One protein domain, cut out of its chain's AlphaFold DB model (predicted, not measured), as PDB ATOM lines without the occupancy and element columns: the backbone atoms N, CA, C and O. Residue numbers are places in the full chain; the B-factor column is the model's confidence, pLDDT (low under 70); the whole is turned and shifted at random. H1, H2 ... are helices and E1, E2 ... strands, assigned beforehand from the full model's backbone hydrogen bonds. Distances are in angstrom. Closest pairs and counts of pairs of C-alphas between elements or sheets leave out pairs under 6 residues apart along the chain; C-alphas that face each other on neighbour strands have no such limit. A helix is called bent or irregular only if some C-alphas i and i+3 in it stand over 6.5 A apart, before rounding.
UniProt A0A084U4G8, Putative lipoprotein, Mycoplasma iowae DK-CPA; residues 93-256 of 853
ATOM      1  N   ASN A  93       6.540  25.679   4.907       72.69
ATOM      2  CA  ASN A  93       6.467  27.128   5.118       72.69
ATOM      3  C   ASN A  93       5.602  27.798   4.029       72.69
ATOM      4  O   ASN A  93       5.808  27.573   2.834       72.69
ATOM      5  N   LYS A  94       4.665  28.670   4.431       77.69
ATOM      6  CA  LYS A  94       3.716  29.301   3.497       77.69
ATOM      7  C   LYS A  94       4.373  30.170   2.415       77.69
ATOM      8  O   LYS A  94       3.891  30.201   1.291       77.69
ATOM      9  N   ASN A  95       5.467  30.871   2.720       75.50
ATOM     10  CA  ASN A  95       6.133  31.748   1.752       75.50
ATOM     11  C   ASN A  95       6.888  30.924   0.705       75.50
ATOM     12  O   ASN A  95       6.922  31.282  -0.469       75.50
ATOM     13  N   GLU A  96       7.472  29.801   1.122       71.62
ATOM     14  CA  GLU A  96       8.120  28.866   0.209       71.62
ATOM     15  C   GLU A  96       7.110  28.198  -0.726       71.62
ATOM     16  O   GLU A  96       7.336  28.158  -1.936       71.62
ATOM     17  N   PHE A  97       5.979  27.738  -0.180       78.25
ATOM     18  CA  PHE A  97       4.873  27.210  -0.974       78.25
ATOM     19  C   PHE A  97       4.350  28.256  -1.967       78.25
ATOM     20  O   PHE A  97       4.225  27.966  -3.153       78.25
ATOM     21  N   LEU A  98       4.134  29.499  -1.518       82.94
ATOM     22  CA  LEU A  98       3.692  30.595  -2.381       82.94
ATOM     23  C   LEU A  98       4.623  30.791  -3.589       82.94
ATOM     24  O   LEU A  98       4.155  30.873  -4.720       82.94
ATOM     25  N   ASN A  99       5.936  30.832  -3.348       77.06
ATOM     26  CA  ASN A  99       6.930  31.117  -4.384       77.06
ATOM     27  C   ASN A  99       7.177  29.942  -5.343       77.06
ATOM     28  O   ASN A  99       7.552  30.172  -6.489       77.06
ATOM     29  N   LYS A 100       7.012  28.693  -4.884       75.12
ATOM     30  CA  LYS A 100       7.215  27.490  -5.713       75.12
ATOM     31  C   LYS A 100       5.978  27.119  -6.526       75.12
ATOM     32  O   LYS A 100       6.108  26.695  -7.669       75.12
ATOM     33  N   THR A 101       4.798  27.257  -5.929       73.25
ATOM     34  CA  THR A 101       3.548  26.740  -6.498       73.25
ATOM     35  C   THR A 101       2.877  27.745  -7.426       73.25
ATOM     36  O   THR A 101       2.254  27.357  -8.414       73.25
ATOM     37  N   PHE A 102       3.001  29.043  -7.140       75.62
ATOM     38  CA  PHE A 102       2.267  30.071  -7.868       75.62
ATOM     39  C   PHE A 102       3.203  30.920  -8.720       75.62
ATOM     40  O   PHE A 102       3.990  31.721  -8.223       75.62
ATOM     41  N   SER A 103       3.053  30.796 -10.036       72.94
ATOM     42  CA  SER A 103       3.580  31.780 -10.976       72.94
ATOM     43  C   SER A 103       2.574  32.913 -11.123       72.94
ATOM     44  O   SER A 103       1.427  32.675 -11.502       72.94
ATOM     45  N   ILE A 104       3.001  34.152 -10.868       68.38
ATOM     46  CA  ILE A 104       2.130  35.327 -11.001       68.38
ATOM     47  C   ILE A 104       1.477  35.390 -12.395       68.38
ATOM     48  O   ILE A 104       0.264  35.564 -12.483       68.38
ATOM     49  N   ARG A 105       2.219  35.023 -13.451       69.00
ATOM     50  CA  ARG A 105       1.738  34.976 -14.846       69.00
ATOM     51  C   ARG A 105       0.521  34.075 -15.061       69.00
ATOM     52  O   ARG A 105      -0.334  34.387 -15.880       69.00
ATOM     53  N   THR A 106       0.424  32.960 -14.338       69.69
ATOM     54  CA  THR A 106      -0.686  32.001 -14.478       69.69
ATOM     55  C   THR A 106      -1.960  32.504 -13.794       69.69
ATOM     56  O   THR A 106      -3.070  32.202 -14.233       69.69
ATOM     57  N   TYR A 107      -1.807  33.291 -12.728       72.50
ATOM     58  CA  TYR A 107      -2.913  33.736 -11.881       72.50
ATOM     59  C   TYR A 107      -3.358  35.182 -12.160       72.50
ATOM     60  O   TYR A 107      -4.444  35.583 -11.739       72.50
ATOM     61  N   GLU A 108      -2.575  35.940 -12.933       71.81
ATOM     62  CA  GLU A 108      -2.859  37.314 -13.368       71.81
ATOM     63  C   GLU A 108      -4.228  37.481 -14.036       71.81
ATOM     64  O   GLU A 108      -4.930  38.451 -13.761       71.81
ATOM     65  N   GLN A 109      -4.659  36.519 -14.857       72.56
ATOM     66  CA  GLN A 109      -5.947  36.583 -15.564       72.56
ATOM     67  C   GLN A 109      -7.172  36.618 -14.630       72.56
ATOM     68  O   GLN A 109      -8.235  37.127 -15.003       72.56
ATOM     69  N   PHE A 110      -7.038  36.111 -13.400       77.50
ATOM     70  CA  PHE A 110      -8.126  36.102 -12.421       77.50
ATOM     71  C   PHE A 110      -8.261  37.446 -11.686       77.50
ATOM     72  O   PHE A 110      -9.352  37.779 -11.208       77.50
ATOM     73  N   VAL A 111      -7.196  38.257 -11.652       84.38
ATOM     74  CA  VAL A 111      -7.171  39.585 -11.023       84.38
ATOM     75  C   VAL A 111      -7.731  40.627 -11.996       84.38
ATOM     76  O   VAL A 111      -7.017  41.271 -12.757       84.38
ATOM     77  N   ASN A 112      -9.053  40.798 -11.979       84.62
ATOM     78  CA  ASN A 112      -9.778  41.730 -12.847       84.62
ATOM     79  C   ASN A 112     -10.731  42.642 -12.054       84.62
ATOM     80  O   ASN A 112     -11.003  42.413 -10.873       84.62
ATOM     81  N   LYS A 113     -11.288  43.660 -12.728       86.44
ATOM     82  CA  LYS A 113     -12.228  44.639 -12.146       86.44
ATOM     83  C   LYS A 113     -13.362  43.984 -11.347       86.44
ATOM     84  O   LYS A 113     -13.693  44.451 -10.260       86.44
ATOM     85  N   LYS A 114     -13.967  42.914 -11.878       84.50
ATOM     86  CA  LYS A 114     -15.112  42.230 -11.257       84.50
ATOM     87  C   LYS A 114     -14.707  41.540  -9.954       84.50
ATOM     88  O   LYS A 114     -15.399  41.701  -8.953       84.50
ATOM     89  N   ASN A 115     -13.601  40.799  -9.954       85.19
ATOM     90  CA  ASN A 115     -13.179  40.031  -8.782       85.19
ATOM     91  C   ASN A 115     -12.536  40.916  -7.700       85.19
ATOM     92  O   ASN A 115     -12.838  40.742  -6.524       85.19
ATOM     93  N   LEU A 116     -11.769  41.945  -8.080       87.12
ATOM     94  CA  LEU A 116     -11.270  42.952  -7.132       87.12
ATOM     95  C   LEU A 116     -12.412  43.714  -6.447       87.12
ATOM     96  O   LEU A 116     -12.325  44.011  -5.257       87.12
ATOM     97  N   ARG A 117     -13.515  43.988  -7.164       87.19
ATOM     98  CA  ARG A 117     -14.714  44.584  -6.555       87.19
ATOM     99  C   ARG A 117     -15.287  43.685  -5.459       87.19
ATOM    100  O   ARG A 117     -15.687  44.210  -4.428       87.19
ATOM    101  N   LYS A 118     -15.305  42.359  -5.648       84.94
ATOM    102  CA  LYS A 118     -15.793  41.408  -4.632       84.94
ATOM    103  C   LYS A 118     -14.940  41.442  -3.364       84.94
ATOM    104  O   LYS A 118     -15.495  41.610  -2.281       84.94
ATOM    105  N   ASP A 119     -13.618  41.362  -3.504       86.62
ATOM    106  CA  ASP A 119     -12.682  41.435  -2.372       86.62
ATOM    107  C   ASP A 119     -12.793  42.765  -1.620       86.62
ATOM    108  O   ASP A 119     -12.847  42.790  -0.393       86.62
ATOM    109  N   LEU A 120     -12.908  43.875  -2.349       88.12
ATOM    110  CA  LEU A 120     -13.137  45.192  -1.766       88.12
ATOM    111  C   LEU A 120     -14.461  45.256  -0.982       88.12
ATOM    112  O   LEU A 120     -14.480  45.762   0.138       88.12
ATOM    113  N   MET A 121     -15.575  44.776  -1.550       84.56
ATOM    114  CA  MET A 121     -16.862  44.774  -0.835       84.56
ATOM    115  C   MET A 121     -16.780  43.917   0.431       84.56
ATOM    116  O   MET A 121     -17.290  44.307   1.482       84.56
ATOM    117  N   PHE A 122     -16.090  42.778   0.354       82.88
ATOM    118  CA  PHE A 122     -15.848  41.918   1.505       82.88
ATOM    119  C   PHE A 122     -15.013  42.607   2.594       82.88
ATOM    120  O   PHE A 122     -15.368  42.537   3.776       82.88
ATOM    121  N   TYR A 123     -13.949  43.315   2.209       87.00
ATOM    122  CA  TYR A 123     -13.126  44.109   3.119       87.00
ATOM    123  C   TYR A 123     -13.961  45.148   3.877       87.00
ATOM    124  O   TYR A 123     -13.931  45.204   5.106       87.00
ATOM    125  N   LEU A 124     -14.769  45.933   3.154       86.44
ATOM    126  CA  LEU A 124     -15.618  46.972   3.743       86.44
ATOM    127  C   LEU A 124     -16.677  46.390   4.688       86.44
ATOM    128  O   LEU A 124     -16.905  46.931   5.769       86.44
ATOM    129  N   ASN A 125     -17.282  45.256   4.326       81.56
ATOM    130  CA  ASN A 125     -18.215  44.542   5.198       81.56
ATOM    131  C   ASN A 125     -17.520  44.026   6.472       81.56
ATOM    132  O   ASN A 125     -18.069  44.116   7.571       81.56
ATOM    133  N   SER A 126     -16.292  43.518   6.348       80.81
ATOM    134  CA  SER A 126     -15.493  43.060   7.490       80.81
ATOM    135  C   SER A 126     -15.123  44.216   8.422       80.81
ATOM    136  O   SER A 126     -15.297  44.103   9.637       80.81
ATOM    137  N   LEU A 127     -14.717  45.365   7.868       83.75
ATOM    138  CA  LEU A 127     -14.498  46.592   8.635       83.75
ATOM    139  C   LEU A 127     -15.768  47.028   9.372       83.75
ATOM    140  O   LEU A 127     -15.719  47.295  10.572       83.75
ATOM    141  N   TRP A 128     -16.917  47.038   8.698       82.25
ATOM    142  CA  TRP A 128     -18.198  47.383   9.315       82.25
ATOM    143  C   TRP A 128     -18.556  46.464  10.493       82.25
ATOM    144  O   TRP A 128     -18.906  46.949  11.574       82.25
ATOM    145  N   LYS A 129     -18.404  45.143  10.322       78.38
ATOM    146  CA  LYS A 129     -18.640  44.158  11.390       78.38
ATOM    147  C   LYS A 129     -17.666  44.325  12.558       78.38
ATOM    148  O   LYS A 129     -18.110  44.328  13.702       78.38
ATOM    149  N   SER A 130     -16.371  44.500  12.283       79.38
ATOM    150  CA  SER A 130     -15.339  44.670  13.322       79.38
ATOM    151  C   SER A 130     -15.534  45.935  14.165       79.38
ATOM    152  O   SER A 130     -15.209  45.952  15.347       79.38
ATOM    153  N   ASN A 131     -16.174  46.961  13.602       79.56
ATOM    154  CA  ASN A 131     -16.567  48.177  14.310       79.56
ATOM    155  C   ASN A 131     -17.899  48.043  15.070       79.56
ATOM    156  O   ASN A 131     -18.519  49.045  15.429       79.56
ATOM    157  N   GLY A 132     -18.382  46.815  15.290       74.62
ATOM    158  CA  GLY A 132     -19.628  46.540  16.006       74.62
ATOM    159  C   GLY A 132     -20.867  47.099  15.309       74.62
ATOM    160  O   GLY A 132     -21.860  47.366  15.976       74.62
ATOM    161  N   LYS A 133     -20.802  47.330  13.986       79.25
ATOM    162  CA  LYS A 133     -21.886  47.915  13.176       79.25
ATOM    163  C   LYS A 133     -22.360  49.300  13.653       79.25
ATOM    164  O   LYS A 133     -23.456  49.724  13.303       79.25
ATOM    165  N   LYS A 134     -21.532  50.025  14.416       79.94
ATOM    166  CA  LYS A 134     -21.866  51.334  15.020       79.94
ATOM    167  C   LYS A 134     -22.061  52.467  14.001       79.94
ATOM    168  O   LYS A 134     -22.630  53.505  14.326       79.94
ATOM    169  N   PHE A 135     -21.580  52.271  12.775       83.00
ATOM    170  CA  PHE A 135     -21.597  53.272  11.714       83.00
ATOM    171  C   PHE A 135     -22.449  52.804  10.535       83.00
ATOM    172  O   PHE A 135     -22.328  51.657  10.098       83.00
ATOM    173  N   ALA A 136     -23.246  53.710   9.964       82.69
ATOM    174  CA  ALA A 136     -23.792  53.517   8.626       82.69
ATOM    175  C   ALA A 136     -22.722  53.866   7.585       82.69
ATOM    176  O   ALA A 136     -22.102  54.930   7.659       82.69
ATOM    177  N   MET A 137     -22.522  52.974   6.616       85.12
ATOM    178  CA  MET A 137     -21.564  53.152   5.527       85.12
ATOM    179  C   MET A 137     -22.296  53.250   4.188       85.12
ATOM    180  O   MET A 137     -23.041  52.338   3.829       85.12
ATOM    181  N   THR A 138     -22.068  54.329   3.440       83.75
ATOM    182  CA  THR A 138     -22.609  54.499   2.082       83.75
ATOM    183  C   THR A 138     -21.527  54.962   1.118       83.75
ATOM    184  O   THR A 138     -20.623  55.705   1.500       83.75
ATOM    185  N   PHE A 139     -21.596  54.533  -0.142       83.75
ATOM    186  CA  PHE A 139     -20.689  55.040  -1.168       83.75
ATOM    187  C   PHE A 139     -21.015  56.499  -1.481       83.75
ATOM    188  O   PHE A 139     -22.175  56.862  -1.652       83.75
ATOM    189  N   VAL A 140     -19.987  57.341  -1.553       85.31
ATOM    190  CA  VAL A 140     -20.133  58.717  -2.055       85.31
ATOM    191  C   VAL A 140     -20.239  58.701  -3.577       85.31
ATOM    192  O   VAL A 140     -21.021  59.442  -4.159       85.31
ATOM    193  N   THR A 141     -19.453  57.831  -4.207       81.19
ATOM    194  CA  THR A 141     -19.423  57.565  -5.645       81.19
ATOM    195  C   THR A 141     -19.174  56.080  -5.868       81.19
ATOM    196  O   THR A 141     -18.643  55.402  -4.983       81.19
ATOM    197  N   GLU A 142     -19.502  55.565  -7.054       79.75
ATOM    198  CA  GLU A 142     -19.168  54.180  -7.383       79.75
ATOM    199  C   GLU A 142     -17.652  53.915  -7.268       79.75
ATOM    200  O   GLU A 142     -16.846  54.752  -7.692       79.75
ATOM    201  N   PRO A 143     -17.244  52.745  -6.733       85.75
ATOM    202  CA  PRO A 143     -15.856  52.300  -6.743       85.75
ATOM    203  C   PRO A 143     -15.241  52.356  -8.142       85.75
ATOM    204  O   PRO A 143     -15.659  51.635  -9.054       85.75
ATOM    205  N   THR A 144     -14.199  53.165  -8.302       89.75
ATOM    206  CA  THR A 144     -13.399  53.163  -9.526       89.75
ATOM    207  C   THR A 144     -12.364  52.058  -9.400       89.75
ATOM    208  O   THR A 144     -11.569  52.079  -8.470       89.75
ATOM    209  N   ILE A 145     -12.390  51.079 -10.306       90.50
ATOM    210  CA  ILE A 145     -11.416  49.982 -10.355       90.50
ATOM    211  C   ILE A 145     -11.000  49.796 -11.811       90.50
ATOM    212  O   ILE A 145     -11.847  49.490 -12.658       90.50
ATOM    213  N   SER A 146      -9.710  49.952 -12.092       88.69
ATOM    214  CA  SER A 146      -9.097  49.597 -13.369       88.69
ATOM    215  C   SER A 146      -7.841  48.759 -13.142       88.69
ATOM    216  O   SER A 146      -7.133  48.911 -12.147       88.69
ATOM    217  N   VAL A 147      -7.604  47.829 -14.062       86.06
ATOM    218  CA  VAL A 147      -6.431  46.952 -14.075       86.06
ATOM    219  C   VAL A 147      -5.779  47.139 -15.432       86.06
ATOM    220  O   VAL A 147      -6.462  47.014 -16.452       86.06
ATOM    221  N   ALA A 148      -4.498  47.495 -15.446       82.19
ATOM    222  CA  ALA A 148      -3.772  47.735 -16.682       82.19
ATOM    223  C   ALA A 148      -3.702  46.459 -17.549       82.19
ATOM    224  O   ALA A 148      -3.722  45.328 -17.050       82.19
ATOM    225  N   SER A 149      -3.695  46.639 -18.871       66.56
ATOM    226  CA  SER A 149      -3.670  45.545 -19.850       66.56
ATOM    227  C   SER A 149      -2.261  45.022 -20.157       66.56
ATOM    228  O   SER A 149      -2.133  43.975 -20.787       66.56
ATOM    229  N   ASP A 150      -1.230  45.742 -19.721       65.44
ATOM    230  CA  ASP A 150       0.188  45.472 -19.949       65.44
ATOM    231  C   ASP A 150       0.765  44.444 -18.953       65.44
ATOM    232  O   ASP A 150       0.102  44.022 -18.007       65.44
ATOM    233  N   TYR A 151       2.028  44.046 -19.148       59.81
ATOM    234  CA  TYR A 151       2.724  43.086 -18.276       59.81
ATOM    235  C   TYR A 151       2.889  43.565 -16.823       59.81
ATOM    236  O   TYR A 151       3.193  42.750 -15.957       59.81
ATOM    237  N   THR A 152       2.712  44.863 -16.540       63.59
ATOM    238  CA  THR A 152       2.806  45.392 -15.170       63.59
ATOM    239  C   THR A 152       1.528  45.161 -14.364       63.59
ATOM    240  O   THR A 152       1.597  45.075 -13.138       63.59
ATOM    241  N   ARG A 153       0.370  45.014 -15.039       68.06
ATOM    242  CA  ARG A 153      -0.954  44.740 -14.441       68.06
ATOM    243  C   ARG A 153      -1.265  45.620 -13.228       68.06
ATOM    244  O   ARG A 153      -1.902  45.184 -12.266       68.06
ATOM    245  N   ASN A 154      -0.829  46.875 -13.283       85.94
ATOM    246  CA  ASN A 154      -1.042  47.825 -12.207       85.94
ATOM    247  C   ASN A 154      -2.539  48.038 -11.953       85.94
ATOM    248  O   ASN A 154      -3.339  48.214 -12.879       85.94
ATOM    249  N   VAL A 155      -2.911  48.041 -10.679       88.19
ATOM    250  CA  VAL A 155      -4.278  48.271 -10.223       88.19
ATOM    251  C   VAL A 155      -4.414  49.729  -9.809       88.19
ATOM    252  O   VAL A 155      -3.645  50.227  -8.985       88.19
ATOM    253  N   ASN A 156      -5.428  50.395 -10.355       90.69
ATOM    254  CA  ASN A 156      -5.939  51.646  -9.819       90.69
ATOM    255  C   ASN A 156      -7.287  51.376  -9.162       90.69
ATOM    256  O   ASN A 156      -8.203  50.842  -9.793       90.69
ATOM    257  N   LEU A 157      -7.413  51.751  -7.895       92.25
ATOM    258  CA  LEU A 157      -8.649  51.606  -7.144       92.25
ATOM    259  C   LEU A 157      -8.893  52.869  -6.330       92.25
ATOM    260  O   LEU A 157      -8.012  53.304  -5.599       92.25
ATOM    261  N   ASN A 158     -10.089  53.443  -6.429       93.00
ATOM    262  CA  ASN A 158     -10.526  54.513  -5.542       93.00
ATOM    263  C   ASN A 158     -11.947  54.253  -5.050       93.00
ATOM    264  O   ASN A 158     -12.869  54.031  -5.842       93.00
ATOM    265  N   VAL A 159     -12.113  54.282  -3.733       91.75
ATOM    266  CA  VAL A 159     -13.383  54.066  -3.051       91.75
ATOM    267  C   VAL A 159     -13.528  55.102  -1.968       91.75
ATOM    268  O   VAL A 159     -12.738  55.123  -1.031       91.75
ATOM    269  N   LYS A 160     -14.591  55.896  -2.046       91.62
ATOM    270  CA  LYS A 160     -14.925  56.876  -1.022       91.62
ATOM    271  C   LYS A 160     -16.255  56.525  -0.377       91.62
ATOM    272  O   LYS A 160     -17.282  56.471  -1.054       91.62
ATOM    273  N   ILE A 161     -16.232  56.299   0.931       91.12
ATOM    274  CA  ILE A 161     -17.409  55.989   1.743       91.12
ATOM    275  C   ILE A 161     -17.689  57.114   2.739       91.12
ATOM    276  O   ILE A 161     -16.774  57.725   3.293       91.12
ATOM    277  N   LYS A 162     -18.970  57.380   2.972       90.62
ATOM    278  CA  LYS A 162     -19.470  58.212   4.061       90.62
ATOM    279  C   LYS A 162     -19.738  57.312   5.266       90.62
ATOM    280  O   LYS A 162     -20.542  56.388   5.175       90.62
ATOM    281  N   LEU A 163     -19.069  57.599   6.378       90.12
ATOM    282  CA  LEU A 163     -19.227  56.930   7.667       90.12
ATOM    283  C   LEU A 163     -20.091  57.808   8.569       90.12
ATOM    284  O   LEU A 163     -19.630  58.855   9.014       90.12
ATOM    285  N   THR A 164     -21.333  57.410   8.829       88.56
ATOM    286  CA  THR A 164     -22.248  58.154   9.708       88.56
ATOM    287  C   THR A 164     -22.305  57.476  11.071       88.56
ATOM    288  O   THR A 164     -22.671  56.304  11.151       88.56
ATOM    289  N   ASN A 165     -21.933  58.192  12.134       86.00
ATOM    290  CA  ASN A 165     -22.054  57.710  13.507       86.00
ATOM    291  C   ASN A 165     -23.521  57.794  13.936       86.00
ATOM    292  O   ASN A 165     -24.076  58.887  14.033       86.00
ATOM    293  N   LEU A 166     -24.139  56.636  14.169       78.56
ATOM    294  CA  LEU A 166     -25.544  56.536  14.570       78.56
ATOM    295  C   LEU A 166     -25.731  56.580  16.093       78.56
ATOM    296  O   LEU A 166     -26.860  56.541  16.573       78.56
ATOM    297  N   LEU A 167     -24.636  56.611  16.856       80.06
ATOM    298  CA  LEU A 167     -24.679  56.612  18.308       80.06
ATOM    299  C   LEU A 167     -24.757  58.044  18.864       80.06
ATOM    300  O   LEU A 167     -24.187  58.976  18.286       80.06
ATOM    301  N   PRO A 168     -25.400  58.225  20.033       77.00
ATOM    302  CA  PRO A 168     -25.499  59.518  20.710       77.00
ATOM    303  C   PRO A 168     -24.180  59.968  21.367       77.00
ATOM    304  O   PRO A 168     -24.134  61.030  21.983       77.00
ATOM    305  N   SER A 169     -23.098  59.196  21.230       85.56
ATOM    306  CA  SER A 169     -21.762  59.486  21.759       85.56
ATOM    307  C   SER A 169     -20.693  59.454  20.658       85.56
ATOM    308  O   SER A 169     -20.841  58.769  19.639       85.56
ATOM    309  N   THR A 170     -19.599  60.203  20.856       88.62
ATOM    310  CA  THR A 170     -18.432  60.156  19.964       88.62
ATOM    311  C   THR A 170     -17.927  58.723  19.889       88.62
ATOM    312  O   THR A 170     -17.669  58.095  20.914       88.62
ATOM    313  N   SER A 171     -17.799  58.202  18.673       87.38
ATOM    314  CA  SER A 171     -17.377  56.826  18.432       87.38
ATOM    315  C   SER A 171     -16.163  56.800  17.518       87.38
ATOM    316  O   SER A 171     -16.085  57.554  16.549       87.38
ATOM    317  N   SER A 172     -15.221  55.909  17.822       89.38
ATOM    318  CA  SER A 172     -14.043  55.663  16.988       89.38
ATOM    319  C   SER A 172     -14.340  54.607  15.930       89.38
ATOM    320  O   SER A 172     -14.789  53.508  16.258       89.38
ATOM    321  N   PHE A 173     -14.078  54.943  14.669       87.50
ATOM    322  CA  PHE A 173     -14.015  53.996  13.566       87.50
ATOM    323  C   PHE A 173     -12.583  53.472  13.429       87.50
ATOM    324  O   PHE A 173     -11.677  54.223  13.069       87.50
ATOM    325  N   ASN A 174     -12.386  52.192  13.726       87.81
ATOM    326  CA  ASN A 174     -11.094  51.519  13.744       87.81
ATOM    327  C   ASN A 174     -10.838  50.784  12.422       87.81
ATOM    328  O   ASN A 174     -11.712  50.078  11.912       87.81
ATOM    329  N   PHE A 175      -9.628  50.916  11.889       85.31
ATOM    330  CA  PHE A 175      -9.152  50.190  10.713       85.31
ATOM    331  C   PHE A 175      -7.647  49.934  10.853       85.31
ATOM    332  O   PHE A 175      -6.887  50.850  11.169       85.31
ATOM    333  N   ASP A 176      -7.213  48.689  10.639       78.25
ATOM    334  CA  ASP A 176      -5.866  48.226  11.012       78.25
ATOM    335  C   ASP A 176      -5.475  48.701  12.430       78.25
ATOM    336  O   ASP A 176      -6.184  48.404  13.390       78.25
ATOM    337  N   ASN A 177      -4.390  49.474  12.556       78.25
ATOM    338  CA  ASN A 177      -3.880  50.033  13.814       78.25
ATOM    339  C   ASN A 177      -4.241  51.522  13.995       78.25
ATOM    340  O   ASN A 177      -3.600  52.232  14.771       78.25
ATOM    341  N   TYR A 178      -5.222  52.024  13.242       85.25
ATOM    342  CA  TYR A 178      -5.629  53.427  13.245       85.25
ATOM    343  C   TYR A 178      -7.095  53.582  13.640       85.25
ATOM    344  O   TYR A 178      -7.918  52.687  13.449       85.25
ATOM    345  N   SER A 179      -7.428  54.761  14.157       86.00
ATOM    346  CA  SER A 179      -8.793  55.142  14.499       86.00
ATOM    347  C   SER A 179      -9.138  56.525  13.944       86.00
ATOM    348  O   SER A 179      -8.273  57.381  13.722       86.00
ATOM    349  N   LEU A 180     -10.426  56.728  13.688       87.81
ATOM    350  CA  LEU A 180     -11.018  58.004  13.308       87.81
ATOM    351  C   LEU A 180     -12.205  58.287  14.225       87.81
ATOM    352  O   LEU A 180     -13.201  57.569  14.187       87.81
ATOM    353  N   GLU A 181     -12.117  59.337  15.033       89.12
ATOM    354  CA  GLU A 181     -13.222  59.762  15.889       89.12
ATOM    355  C   GLU A 181     -14.288  60.509  15.089       89.12
ATOM    356  O   GLU A 181     -13.993  61.423  14.317       89.12
ATOM    357  N   ILE A 182     -15.548  60.128  15.291       88.50
ATOM    358  CA  ILE A 182     -16.700  60.762  14.657       88.50
ATOM    359  C   ILE A 182     -17.678  61.167  15.757       88.50
ATOM    360  O   ILE A 182     -18.147  60.334  16.536       88.50
ATOM    361  N   ALA A 183     -17.984  62.463  15.815       88.25
ATOM    362  CA  ALA A 183     -18.910  63.040  16.784       88.25
ATOM    363  C   ALA A 183     -20.324  62.411  16.693       88.25
ATOM    364  O   ALA A 183     -20.673  61.847  15.647       88.25
ATOM    365  N   PRO A 184     -21.146  62.512  17.756       85.56
ATOM    366  CA  PRO A 184     -22.518  62.002  17.765       85.56
ATOM    367  C   PRO A 184     -23.331  62.525  16.584       85.56
ATOM    368  O   PRO A 184     -23.254  63.716  16.269       85.56
ATOM    369  N   ASN A 185     -24.120  61.658  15.944       79.94
ATOM    370  CA  ASN A 185     -24.994  62.014  14.816       79.94
ATOM    371  C   ASN A 185     -24.280  62.768  13.672       79.94
ATOM    372  O   ASN A 185     -24.898  63.513  12.909       79.94
ATOM    373  N   SER A 186     -22.958  62.611  13.562       89.50
ATOM    374  CA  SER A 186     -22.129  63.253  12.549       89.50
ATOM    375  C   SER A 186     -21.594  62.232  11.555       89.50
ATOM    376  O   SER A 186     -21.810  61.026  11.686       89.50
ATOM    377  N   PHE A 187     -20.892  62.712  10.532       90.38
ATOM    378  CA  PHE A 187     -20.260  61.842   9.556       90.38
ATOM    379  C   PHE A 187     -18.862  62.319   9.185       90.38
ATOM    380  O   PHE A 187     -18.535  63.500   9.294       90.38
ATOM    381  N   ALA A 188     -18.059  61.382   8.706       92.25
ATOM    382  CA  ALA A 188     -16.762  61.626   8.096       92.25
ATOM    383  C   ALA A 188     -16.670  60.835   6.787       92.25
ATOM    384  O   ALA A 188     -17.447  59.902   6.564       92.25
ATOM    385  N   TYR A 189     -15.728  61.192   5.918       92.44
ATOM    386  CA  TYR A 189     -15.447  60.394   4.726       92.44
ATOM    387  C   TYR A 189     -14.167  59.591   4.900       92.44
ATOM    388  O   TYR A 189     -13.152  60.108   5.366       92.44
ATOM    389  N   PHE A 190     -14.219  58.340   4.467       92.50
ATOM    390  CA  PHE A 190     -13.088  57.429   4.401       92.50
ATOM    391  C   PHE A 190     -12.855  57.081   2.934       92.50
ATOM    392  O   PHE A 190     -13.759  56.608   2.248       92.50
ATOM    393  N   GLU A 191     -11.664  57.369   2.428       93.88
ATOM    394  CA  GLU A 191     -11.271  57.070   1.057       93.88
ATOM    395  C   GLU A 191     -10.116  56.076   1.063       93.88
ATOM    396  O   GLU A 191      -9.081  56.339   1.671       93.88
ATOM    397  N   LEU A 192     -10.293  54.956   0.368       92.81
ATOM    398  CA  LEU A 192      -9.266  53.952   0.133       92.81
ATOM    399  C   LEU A 192      -8.788  54.069  -1.313       92.81
ATOM    400  O   LEU A 192      -9.587  53.930  -2.242       92.81
ATOM    401  N   ARG A 193      -7.486  54.300  -1.487       93.25
ATOM    402  CA  ARG A 193      -6.861  54.545  -2.784       93.25
ATOM    403  C   ARG A 193      -5.653  53.639  -3.019       93.25
ATOM    404  O   ARG A 193      -4.740  53.571  -2.198       93.25
ATOM    405  N   VAL A 194      -5.640  52.974  -4.169       92.06
ATOM    406  CA  VAL A 194      -4.497  52.247  -4.733       92.06
ATOM    407  C   VAL A 194      -4.099  52.986  -6.002       92.06
ATOM    408  O   VAL A 194      -4.872  53.008  -6.957       92.06
ATOM    409  N   ASP A 195      -2.928  53.621  -5.989       86.69
ATOM    410  CA  ASP A 195      -2.425  54.404  -7.120       86.69
ATOM    411  C   ASP A 195      -1.455  53.561  -7.937       86.69
ATOM    412  O   ASP A 195      -0.322  53.343  -7.512       86.69
ATOM    413  N   ASN A 196      -1.908  53.101  -9.104       86.50
ATOM    414  CA  ASN A 196      -1.112  52.426 -10.125       86.50
ATOM    415  C   ASN A 196      -0.103  51.418  -9.544       86.50
ATOM    416  O   ASN A 196       1.080  51.454  -9.876       86.50
ATOM    417  N   SER A 197      -0.565  50.554  -8.633       87.50
ATOM    418  CA  SER A 197       0.310  49.628  -7.909       87.50
ATOM    419  C   SER A 197       0.248  48.244  -8.539       87.50
ATOM    420  O   SER A 197      -0.862  47.736  -8.742       87.50
ATOM    421  N   PRO A 198       1.390  47.573  -8.763       87.06
ATOM    422  CA  PRO A 198       1.373  46.157  -9.081       87.06
ATOM    423  C   PRO A 198       0.797  45.393  -7.888       87.06
ATOM    424  O   PRO A 198       0.992  45.772  -6.724       87.06
ATOM    425  N   PHE A 199       0.067  44.323  -8.179       87.75
ATOM    426  CA  PHE A 199      -0.400  43.399  -7.157       87.75
ATOM    427  C   PHE A 199       0.622  42.271  -6.972       87.75
ATOM    428  O   PHE A 199       1.397  41.953  -7.873       87.75
ATOM    429  N   LYS A 200       0.619  41.636  -5.801       88.50
ATOM    430  CA  LYS A 200       1.385  40.414  -5.529       88.50
ATOM    431  C   LYS A 200       0.456  39.353  -4.959       88.50
ATOM    432  O   LYS A 200      -0.534  39.675  -4.303       88.50
ATOM    433  N   LEU A 201       0.787  38.088  -5.180       88.00
ATOM    434  CA  LEU A 201       0.124  36.996  -4.476       88.00
ATOM    435  C   LEU A 201       0.600  36.962  -3.017       88.00
ATOM    436  O   LEU A 201       1.720  37.369  -2.693       88.00
ATOM    437  N   THR A 202      -0.271  36.508  -2.125       89.44
ATOM    438  CA  THR A 202       0.025  36.325  -0.703       89.44
ATOM    439  C   THR A 202      -0.731  35.127  -0.147       89.44
ATOM    440  O   THR A 202      -1.735  34.707  -0.720       89.44
ATOM    441  N   ILE A 203      -0.275  34.610   0.994       87.69
ATOM    442  CA  ILE A 203      -1.017  33.625   1.781       87.69
ATOM    443  C   ILE A 203      -1.474  34.266   3.089       87.69
ATOM    444  O   ILE A 203      -0.681  34.511   4.008       87.69
ATOM    445  N   ASN A 204      -2.778  34.515   3.163       83.31
ATOM    446  CA  ASN A 204      -3.453  34.999   4.358       83.31
ATOM    447  C   ASN A 204      -3.642  33.833   5.333       83.31
ATOM    448  O   ASN A 204      -3.909  32.715   4.906       83.31
ATOM    449  N   SER A 205      -3.499  34.074   6.639       76.00
ATOM    450  CA  SER A 205      -3.650  33.021   7.653       76.00
ATOM    451  C   SER A 205      -4.599  33.427   8.775       76.00
ATOM    452  O   SER A 205      -4.498  34.546   9.282       76.00
ATOM    453  N   PHE A 206      -5.460  32.505   9.204       68.75
ATOM    454  CA  PHE A 206      -6.356  32.668  10.351       68.75
ATOM    455  C   PHE A 206      -6.597  31.323  11.032       68.75
ATOM    456  O   PHE A 206      -6.986  30.379  10.359       68.75
ATOM    457  N   ASN A 207      -6.370  31.223  12.346       58.91
ATOM    458  CA  ASN A 207      -6.556  29.979  13.112       58.91
ATOM    459  C   ASN A 207      -5.946  28.736  12.424       58.91
ATOM    460  O   ASN A 207      -6.615  27.721  12.277       58.91
ATOM    461  N   ASN A 208      -4.692  28.837  11.963       56.25
ATOM    462  CA  ASN A 208      -3.967  27.787  11.222       56.25
ATOM    463  C   ASN A 208      -4.581  27.352   9.877       56.25
ATOM    464  O   ASN A 208      -4.139  26.367   9.295       56.25
ATOM    465  N   ARG A 209      -5.541  28.110   9.345       67.75
ATOM    466  CA  ARG A 209      -6.038  27.982   7.971       67.75
ATOM    467  C   ARG A 209      -5.326  28.990   7.084       67.75
ATOM    468  O   ARG A 209      -5.080  30.120   7.516       67.75
ATOM    469  N   PHE A 210      -4.991  28.588   5.865       79.00
ATOM    470  CA  PHE A 210      -4.191  29.384   4.938       79.00
ATOM    471  C   PHE A 210      -4.952  29.591   3.635       79.00
ATOM    472  O   PHE A 210      -5.523  28.649   3.108       79.00
ATOM    473  N   PHE A 211      -4.953  30.807   3.095       85.50
ATOM    474  CA  PHE A 211      -5.758  31.146   1.922       85.50
ATOM    475  C   PHE A 211      -4.969  31.969   0.914       85.50
ATOM    476  O   PHE A 211      -4.220  32.868   1.303       85.50
ATOM    477  N   LEU A 212      -5.172  31.705  -0.380       87.69
ATOM    478  CA  LEU A 212      -4.567  32.524  -1.430       87.69
ATOM    479  C   LEU A 212      -5.260  33.884  -1.478       87.69
ATOM    480  O   LEU A 212      -6.491  33.977  -1.478       87.69
ATOM    481  N   GLY A 213      -4.463  34.942  -1.549       89.50
ATOM    482  CA  GLY A 213      -4.956  36.307  -1.614       89.50
ATOM    483  C   GLY A 213      -4.102  37.209  -2.486       89.50
ATOM    484  O   GLY A 213      -3.035  36.832  -2.975       89.50
ATOM    485  N   VAL A 214      -4.585  38.437  -2.645       89.69
ATOM    486  CA  VAL A 214      -3.871  39.522  -3.316       89.69
ATOM    487  C   VAL A 214      -3.406  40.535  -2.276       89.69
ATOM    488  O   VAL A 214      -4.172  40.920  -1.388       89.69
ATOM    489  N   LYS A 215      -2.152  40.972  -2.396       90.88
ATOM    490  CA  LYS A 215      -1.573  42.054  -1.600       90.88
ATOM    491  C   LYS A 215      -1.029  43.180  -2.477       90.88
ATOM    492  O   LYS A 215      -0.647  42.959  -3.626       90.88
ATOM    493  N   PHE A 216      -0.939  44.362  -1.887       90.44
ATOM    494  CA  PHE A 216      -0.336  45.559  -2.456       90.44
ATOM    495  C   PHE A 216       0.767  46.046  -1.524       90.44
ATOM    496  O   PHE A 216       0.588  46.062  -0.307       90.44
ATOM    497  N   ASP A 217       1.893  46.478  -2.090       85.00
ATOM    498  CA  ASP A 217       3.035  46.954  -1.296       85.00
ATOM    499  C   ASP A 217       2.649  48.140  -0.410       85.00
ATOM    500  O   ASP A 217       3.095  48.251   0.733       85.00
ATOM    501  N   SER A 218       1.776  49.013  -0.918       86.56
ATOM    502  CA  SER A 218       1.098  49.988  -0.080       86.56
ATOM    503  C   SER A 218      -0.192  50.517  -0.687       86.56
ATOM    504  O   SER A 218      -0.317  50.590  -1.907       86.56
ATOM    505  N   ILE A 219      -1.104  50.966   0.172       90.94
ATOM    506  CA  ILE A 219      -2.298  51.725  -0.210       90.94
ATOM    507  C   ILE A 219      -2.389  53.019   0.602       90.94
ATOM    508  O   ILE A 219      -1.782  53.145   1.670       90.94
ATOM    509  N   ILE A 220      -3.152  53.985   0.104       93.12
ATOM    510  CA  ILE A 220      -3.392  55.262   0.771       93.12
ATOM    511  C   ILE A 220      -4.813  55.272   1.325       93.12
ATOM    512  O   ILE A 220      -5.771  54.992   0.611       93.12
ATOM    513  N   VAL A 221      -4.949  55.646   2.592       92.75
ATOM    514  CA  VAL A 221      -6.238  55.910   3.230       92.75
ATOM    515  C   VAL A 221      -6.320  57.387   3.581       92.75
ATOM    516  O   VAL A 221      -5.506  57.892   4.354       92.75
ATOM    517  N   ASN A 222      -7.297  58.094   3.022       94.12
ATOM    518  CA  ASN A 222      -7.563  59.491   3.346       94.12
ATOM    519  C   ASN A 222      -8.837  59.595   4.185       94.12
ATOM    520  O   ASN A 222      -9.877  59.044   3.829       94.12
ATOM    521  N   CYS A 223      -8.767  60.348   5.276       92.12
ATOM    522  CA  CYS A 223      -9.924  60.678   6.099       92.12
ATOM    523  C   CYS A 223     -10.275  62.151   5.902       92.12
ATOM    524  O   CYS A 223      -9.386  63.006   5.955       92.12
ATOM    525  N   TYR A 224     -11.556  62.452   5.711       92.56
ATOM    526  CA  TYR A 224     -12.061  63.812   5.536       92.56
ATOM    527  C   TYR A 224     -13.156  64.114   6.554       92.56
ATOM    528  O   TYR A 224     -13.902  63.220   6.957       92.56
ATOM    529  N   ASP A 225     -13.269  65.381   6.941       89.25
ATOM    530  CA  ASP A 225     -14.350  65.851   7.802       89.25
ATOM    531  C   ASP A 225     -15.681  65.934   7.041       89.25
ATOM    532  O   ASP A 225     -15.764  65.683   5.834       89.25
ATOM    533  N   LYS A 226     -16.749  66.309   7.750       86.50
ATOM    534  CA  LYS A 226     -18.081  66.497   7.159       86.50
ATOM    535  C   LYS A 226     -18.131  67.590   6.079       86.50
ATOM    536  O   LYS A 226     -19.041  67.569   5.257       86.50
ATOM    537  N   GLN A 227     -17.173  68.522   6.063       88.31
ATOM    538  CA  GLN A 227     -16.998  69.544   5.023       88.31
ATOM    539  C   GLN A 227     -16.090  69.075   3.875       88.31
ATOM    540  O   GLN A 227     -15.720  69.876   3.018       88.31
ATOM    541  N   ASN A 228     -15.740  67.785   3.837       85.31
ATOM    542  CA  ASN A 228     -14.873  67.181   2.832       85.31
ATOM    543  C   ASN A 228     -13.444  67.765   2.808       85.31
ATOM    544  O   ASN A 228     -12.737  67.669   1.805       85.31
ATOM    545  N   ARG A 229     -12.984  68.342   3.924       86.94
ATOM    546  CA  ARG A 229     -11.591  68.768   4.098       86.94
ATOM    547  C   ARG A 229     -10.776  67.588   4.604       86.94
ATOM    548  O   ARG A 229     -11.189  66.896   5.535       86.94
ATOM    549  N   LYS A 230      -9.624  67.332   3.980       89.88
ATOM    550  CA  LYS A 230      -8.753  66.211   4.349       89.88
ATOM    551  C   LYS A 230      -8.201  66.439   5.757       89.88
ATOM    552  O   LYS A 230      -7.446  67.379   5.973       89.88
ATOM    553  N   ILE A 231      -8.571  65.568   6.691       88.44
ATOM    554  CA  ILE A 231      -8.092  65.592   8.078       88.44
ATOM    555  C   ILE A 231      -6.730  64.903   8.151       88.44
ATOM    556  O   ILE A 231      -5.796  65.417   8.758       88.44
ATOM    557  N   LYS A 232      -6.615  63.708   7.552       87.69
ATOM    558  CA  LYS A 232      -5.423  62.862   7.691       87.69
ATOM    559  C   LYS A 232      -5.245  61.915   6.508       87.69
ATOM    560  O   LYS A 232      -6.198  61.591   5.803       87.69
ATOM    561  N   SER A 233      -4.003  61.494   6.290       90.44
ATOM    562  CA  SER A 233      -3.593  60.524   5.273       90.44
ATOM    563  C   SER A 233      -2.771  59.435   5.947       90.44
ATOM    564  O   SER A 233      -1.852  59.750   6.700       90.44
ATOM    565  N   TYR A 234      -3.063  58.179   5.647       90.12
ATOM    566  CA  TYR A 234      -2.313  57.024   6.121       90.12
ATOM    567  C   TYR A 234      -1.793  56.235   4.926       90.12
ATOM    568  O   TYR A 234      -2.499  56.081   3.932       90.12
ATOM    569  N   LYS A 235      -0.563  55.730   5.027       88.94
ATOM    570  CA  LYS A 235       0.005  54.790   4.058       88.94
ATOM    571  C   LYS A 235       0.086  53.422   4.723       88.94
ATOM    572  O   LYS A 235       0.916  53.221   5.607       88.94
ATOM    573  N   LEU A 236      -0.793  52.510   4.324       87.38
ATOM    574  CA  LEU A 236      -0.815  51.137   4.829       87.38
ATOM    575  C   LEU A 236       0.148  50.314   3.978       87.38
ATOM    576  O   LEU A 236       0.015  50.324   2.758       87.38
ATOM    577  N   LYS A 237       1.141  49.667   4.597       86.62
ATOM    578  CA  LYS A 237       2.113  48.798   3.910       86.62
ATOM    579  C   LYS A 237       1.625  47.348   3.907       86.62
ATOM    580  O   LYS A 237       0.919  46.962   4.834       86.62
ATOM    581  N   ASP A 238       2.012  46.575   2.892       83.75
ATOM    582  CA  ASP A 238       1.688  45.143   2.745       83.75
ATOM    583  C   ASP A 238       0.184  44.829   2.890       83.75
ATOM    584  O   ASP A 238      -0.233  43.855   3.516       83.75
ATOM    585  N   PHE A 239      -0.654  45.685   2.305       88.50
ATOM    586  CA  PHE A 239      -2.099  45.656   2.491       88.50
ATOM    587  C   PHE A 239      -2.776  44.562   1.653       88.50
ATOM    588  O   PHE A 239      -2.468  44.383   0.475       88.50
ATOM    589  N   THR A 240      -3.774  43.890   2.230       89.88
ATOM    590  CA  THR A 240      -4.659  42.944   1.535       89.88
ATOM    591  C   THR A 240      -6.121  43.251   1.857       89.88
ATOM    592  O   THR A 240      -6.441  43.656   2.972       89.88
ATOM    593  N   PHE A 241      -7.021  43.041   0.894       86.94
ATOM    594  CA  PHE A 241      -8.467  43.207   1.099       86.94
ATOM    595  C   PHE A 241      -9.095  42.061   1.903       86.94
ATOM    596  O   PHE A 241     -10.167  42.222   2.482       86.94
ATOM    597  N   THR A 242      -8.443  40.902   1.973       84.31
ATOM    598  CA  THR A 242      -8.987  39.719   2.653       84.31
ATOM    599  C   THR A 242      -8.093  39.261   3.805       84.31
ATOM    600  O   THR A 242      -7.730  38.086   3.889       84.31
ATOM    601  N   PRO A 243      -7.710  40.167   4.732       75.12
ATOM    602  CA  PRO A 243      -6.856  39.786   5.842       75.12
ATOM    603  C   PRO A 243      -7.581  38.715   6.656       75.12
ATOM    604  O   PRO A 243      -8.764  38.859   6.969       75.12
ATOM    605  N   LYS A 244      -6.875  37.626   6.981       72.25
ATOM    606  CA  LYS A 244      -7.423  36.487   7.741       72.25
ATOM    607  C   LYS A 244      -8.579  35.746   7.035       72.25
ATOM    608  O   LYS A 244      -9.336  35.043   7.698       72.25
ATOM    609  N   ASN A 245      -8.728  35.885   5.716       75.00
ATOM    610  CA  ASN A 245      -9.759  35.187   4.948       75.00
ATOM    611  C   ASN A 245      -9.298  34.853   3.516       75.00
ATOM    612  O   ASN A 245      -8.214  35.259   3.088       75.00
ATOM    613  N   PHE A 246     -10.123  34.112   2.777       76.19
ATOM    614  CA  PHE A 246      -9.898  33.832   1.363       76.19
ATOM    615  C   PHE A 246     -10.184  35.053   0.491       76.19
ATOM    616  O   PHE A 246     -11.022  35.893   0.812       76.19
ATOM    617  N   SER A 247      -9.485  35.148  -0.640       84.56
ATOM    618  CA  SER A 247      -9.856  36.055  -1.726       84.56
ATOM    619  C   SER A 247     -10.943  35.426  -2.598       84.56
ATOM    620  O   SER A 247     -10.823  34.274  -3.018       84.56
ATOM    621  N   TYR A 248     -11.973  36.198  -2.940       79.38
ATOM    622  CA  TYR A 248     -12.987  35.837  -3.935       79.38
ATOM    623  C   TYR A 248     -12.420  35.732  -5.354       79.38
ATOM    624  O   TYR A 248     -13.135  35.315  -6.265       79.38
ATOM    625  N   ILE A 249     -11.160  36.125  -5.554       83.25
ATOM    626  CA  ILE A 249     -10.438  35.917  -6.806       83.25
ATOM    627  C   ILE A 249     -10.044  34.442  -6.960       83.25
ATOM    628  O   ILE A 249     -10.140  33.915  -8.064       83.25
ATOM    629  N   PHE A 250      -9.625  33.779  -5.876       81.88
ATOM    630  CA  PHE A 250      -9.002  32.451  -5.939       81.88
ATOM    631  C   PHE A 250      -9.775  31.342  -5.216       81.88
ATOM    632  O   PHE A 250      -9.563  30.180  -5.544       81.88
ATOM    633  N   LEU A 251     -10.641  31.670  -4.244       78.44
ATOM    634  CA  LEU A 251     -11.467  30.722  -3.468       78.44
ATOM    635  C   LEU A 251     -10.729  29.427  -3.068       78.44
ATOM    636  O   LEU A 251     -11.269  28.327  -3.175       78.44
ATOM    637  N   SER A 252      -9.473  29.567  -2.637       76.12
ATOM    638  CA  SER A 252      -8.576  28.450  -2.341       76.12
ATOM    639  C   SER A 252      -8.145  28.480  -0.880       76.12
ATOM    640  O   SER A 252      -7.633  29.500  -0.402       76.12
ATOM    641  N   GLU A 253      -8.322  27.354  -0.197       77.75
ATOM    642  CA  GLU A 253      -7.770  27.086   1.128       77.75
ATOM    643  C   GLU A 253      -6.638  26.064   1.018       77.75
ATOM    644  O   GLU A 253      -6.718  25.128   0.231       77.75
ATOM    645  N   PHE A 254      -5.592  26.229   1.820       76.00
ATOM    646  CA  PHE A 254      -4.452  25.327   1.870       76.00
ATOM    647  C   PHE A 254      -4.316  24.691   3.243       76.00
ATOM    648  O   PHE A 254      -4.335  25.374   4.272       76.00
ATOM    649  N   SER A 255      -4.094  23.381   3.239       68.12
ATOM    650  CA  SER A 255      -3.714  22.599   4.413       68.12
ATOM    651  C   SER A 255      -2.237  22.200   4.344       68.12
ATOM    652  O   SER A 255      -1.626  22.194   3.273       68.12
ATOM    653  N   GLY A 256      -1.642  21.898   5.503       63.41
ATOM    654  CA  GLY A 256      -0.229  21.518   5.593       63.41
ATOM    655  C   GLY A 256       0.750  22.685   5.428       63.41
ATOM    656  O   GLY A 256       1.890  22.466   5.028       63.41
TER     657      GLY A 256
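What this domain is: This is residues 93 to 256 of the 853 residues of the protein "Putative lipoprotein" of Mycoplasma iowae DK-CPA (UniProt A0A084U4G8). One twisted sheet of eight strands curls round the helix H3, and the small hairpin of E4 and E5 folds over one end of it as a partial second layer. At the other end E7, E10 and the beginning of E8, before its bend, make a short wing, with H1 over the face opposite to H3 and H2 grazing the sheet. The printed part has 164 residues, with three named helices and then ten named strands along the chain. The large sheet is branched, its neighbour pairs antiparallel, as are E4 and E5. The class is mixed; the whole is compact, with a radius of gyration of the C-alphas of 16.8 A and spans of 52 by 36 by 23 A.

How they stand to each other: In the branched sheet E8, residues 209 to 224, has E6, residues 187 to 197, and E7, residues 199 to 206, on one side, and E9, residues 230 to 240, and E10, residues 252 to 255, on the other side. Within hydrogen-bond range are N 191 and O 222 of E6 and E8, 2.8 A, N 202 and O 213 of E7 and E8, 2.9 A, N 221 and O 234 of E8 and E9, 2.8 A, and N 254 and O 210 of E8 and E10, 2.7 A. E7, E8 and E9 form a meander, each strand the antiparallel neighbour of the one before. E8 bends by 81 degrees at residue 212. On the other side of E6 from E8 is E3, residues 155 to 165, with N 159 and O 192 3.0 A apart. E1, residues 135 to 139, and E2, residues 144 to 147, lie on one side of E3, with N 138 and O 162 3.1 A apart and N 146 and O 156 2.9 A apart. The sheet curls round H3, residues 113 to 130; the closest C-alphas of H3 and E2 are those of Lys 113 and Ile 145, 5.7 A. E4, residues 171 to 175, and E5, residues 178 to 182, are a hairpin, with N 173 and O 180 2.8 A apart. This pair and the branched sheet form a sandwich, two sheets face to face, the facing parts 8.5 A centre to centre. H1, residues 94 to 101, is on the branched sheet at a height of 8.6 A, on the opposite face from H3; its closest C-alphas with E7 are those of Lys 94 and Ile 203, 6.6 A. H2, residues 104 to 110, is irregular, with C-alphas 106 and 109 7.1 A apart, and only grazes the sheet with residues 104 to 108. Every O i to N i+4 pair is within hydrogen-bond range in H1 and H3; in H2 1 of 3 is, beside 2 of 4 O i to N i+3 pairs.

Where its parts are: H1 begins at C-alpha 94, (3.716, 29.301, 3.497). From first to last C-alpha H3 measures 25.7 A, E3 31.1 A, E6 29.6 A, E7 21.4 A, E8 36.4 A and E9 23.8 A. E8 ends at C-alpha 224, (-12.061, 63.812, 5.536), and E10 at C-alpha 255, (-3.714, 22.599, 4.413).

The domain as a whole: The two C-alphas farthest apart are those of Lys 100 and Pro 168, 52.9 A. The printed part has no cut, and the link from E9 to E10, 11 residues, is long. The mean pLDDT of the printed part is 83.1; residues 104 to 106, 149 to 153, 206 to 209 and 255 to 256 are under 70.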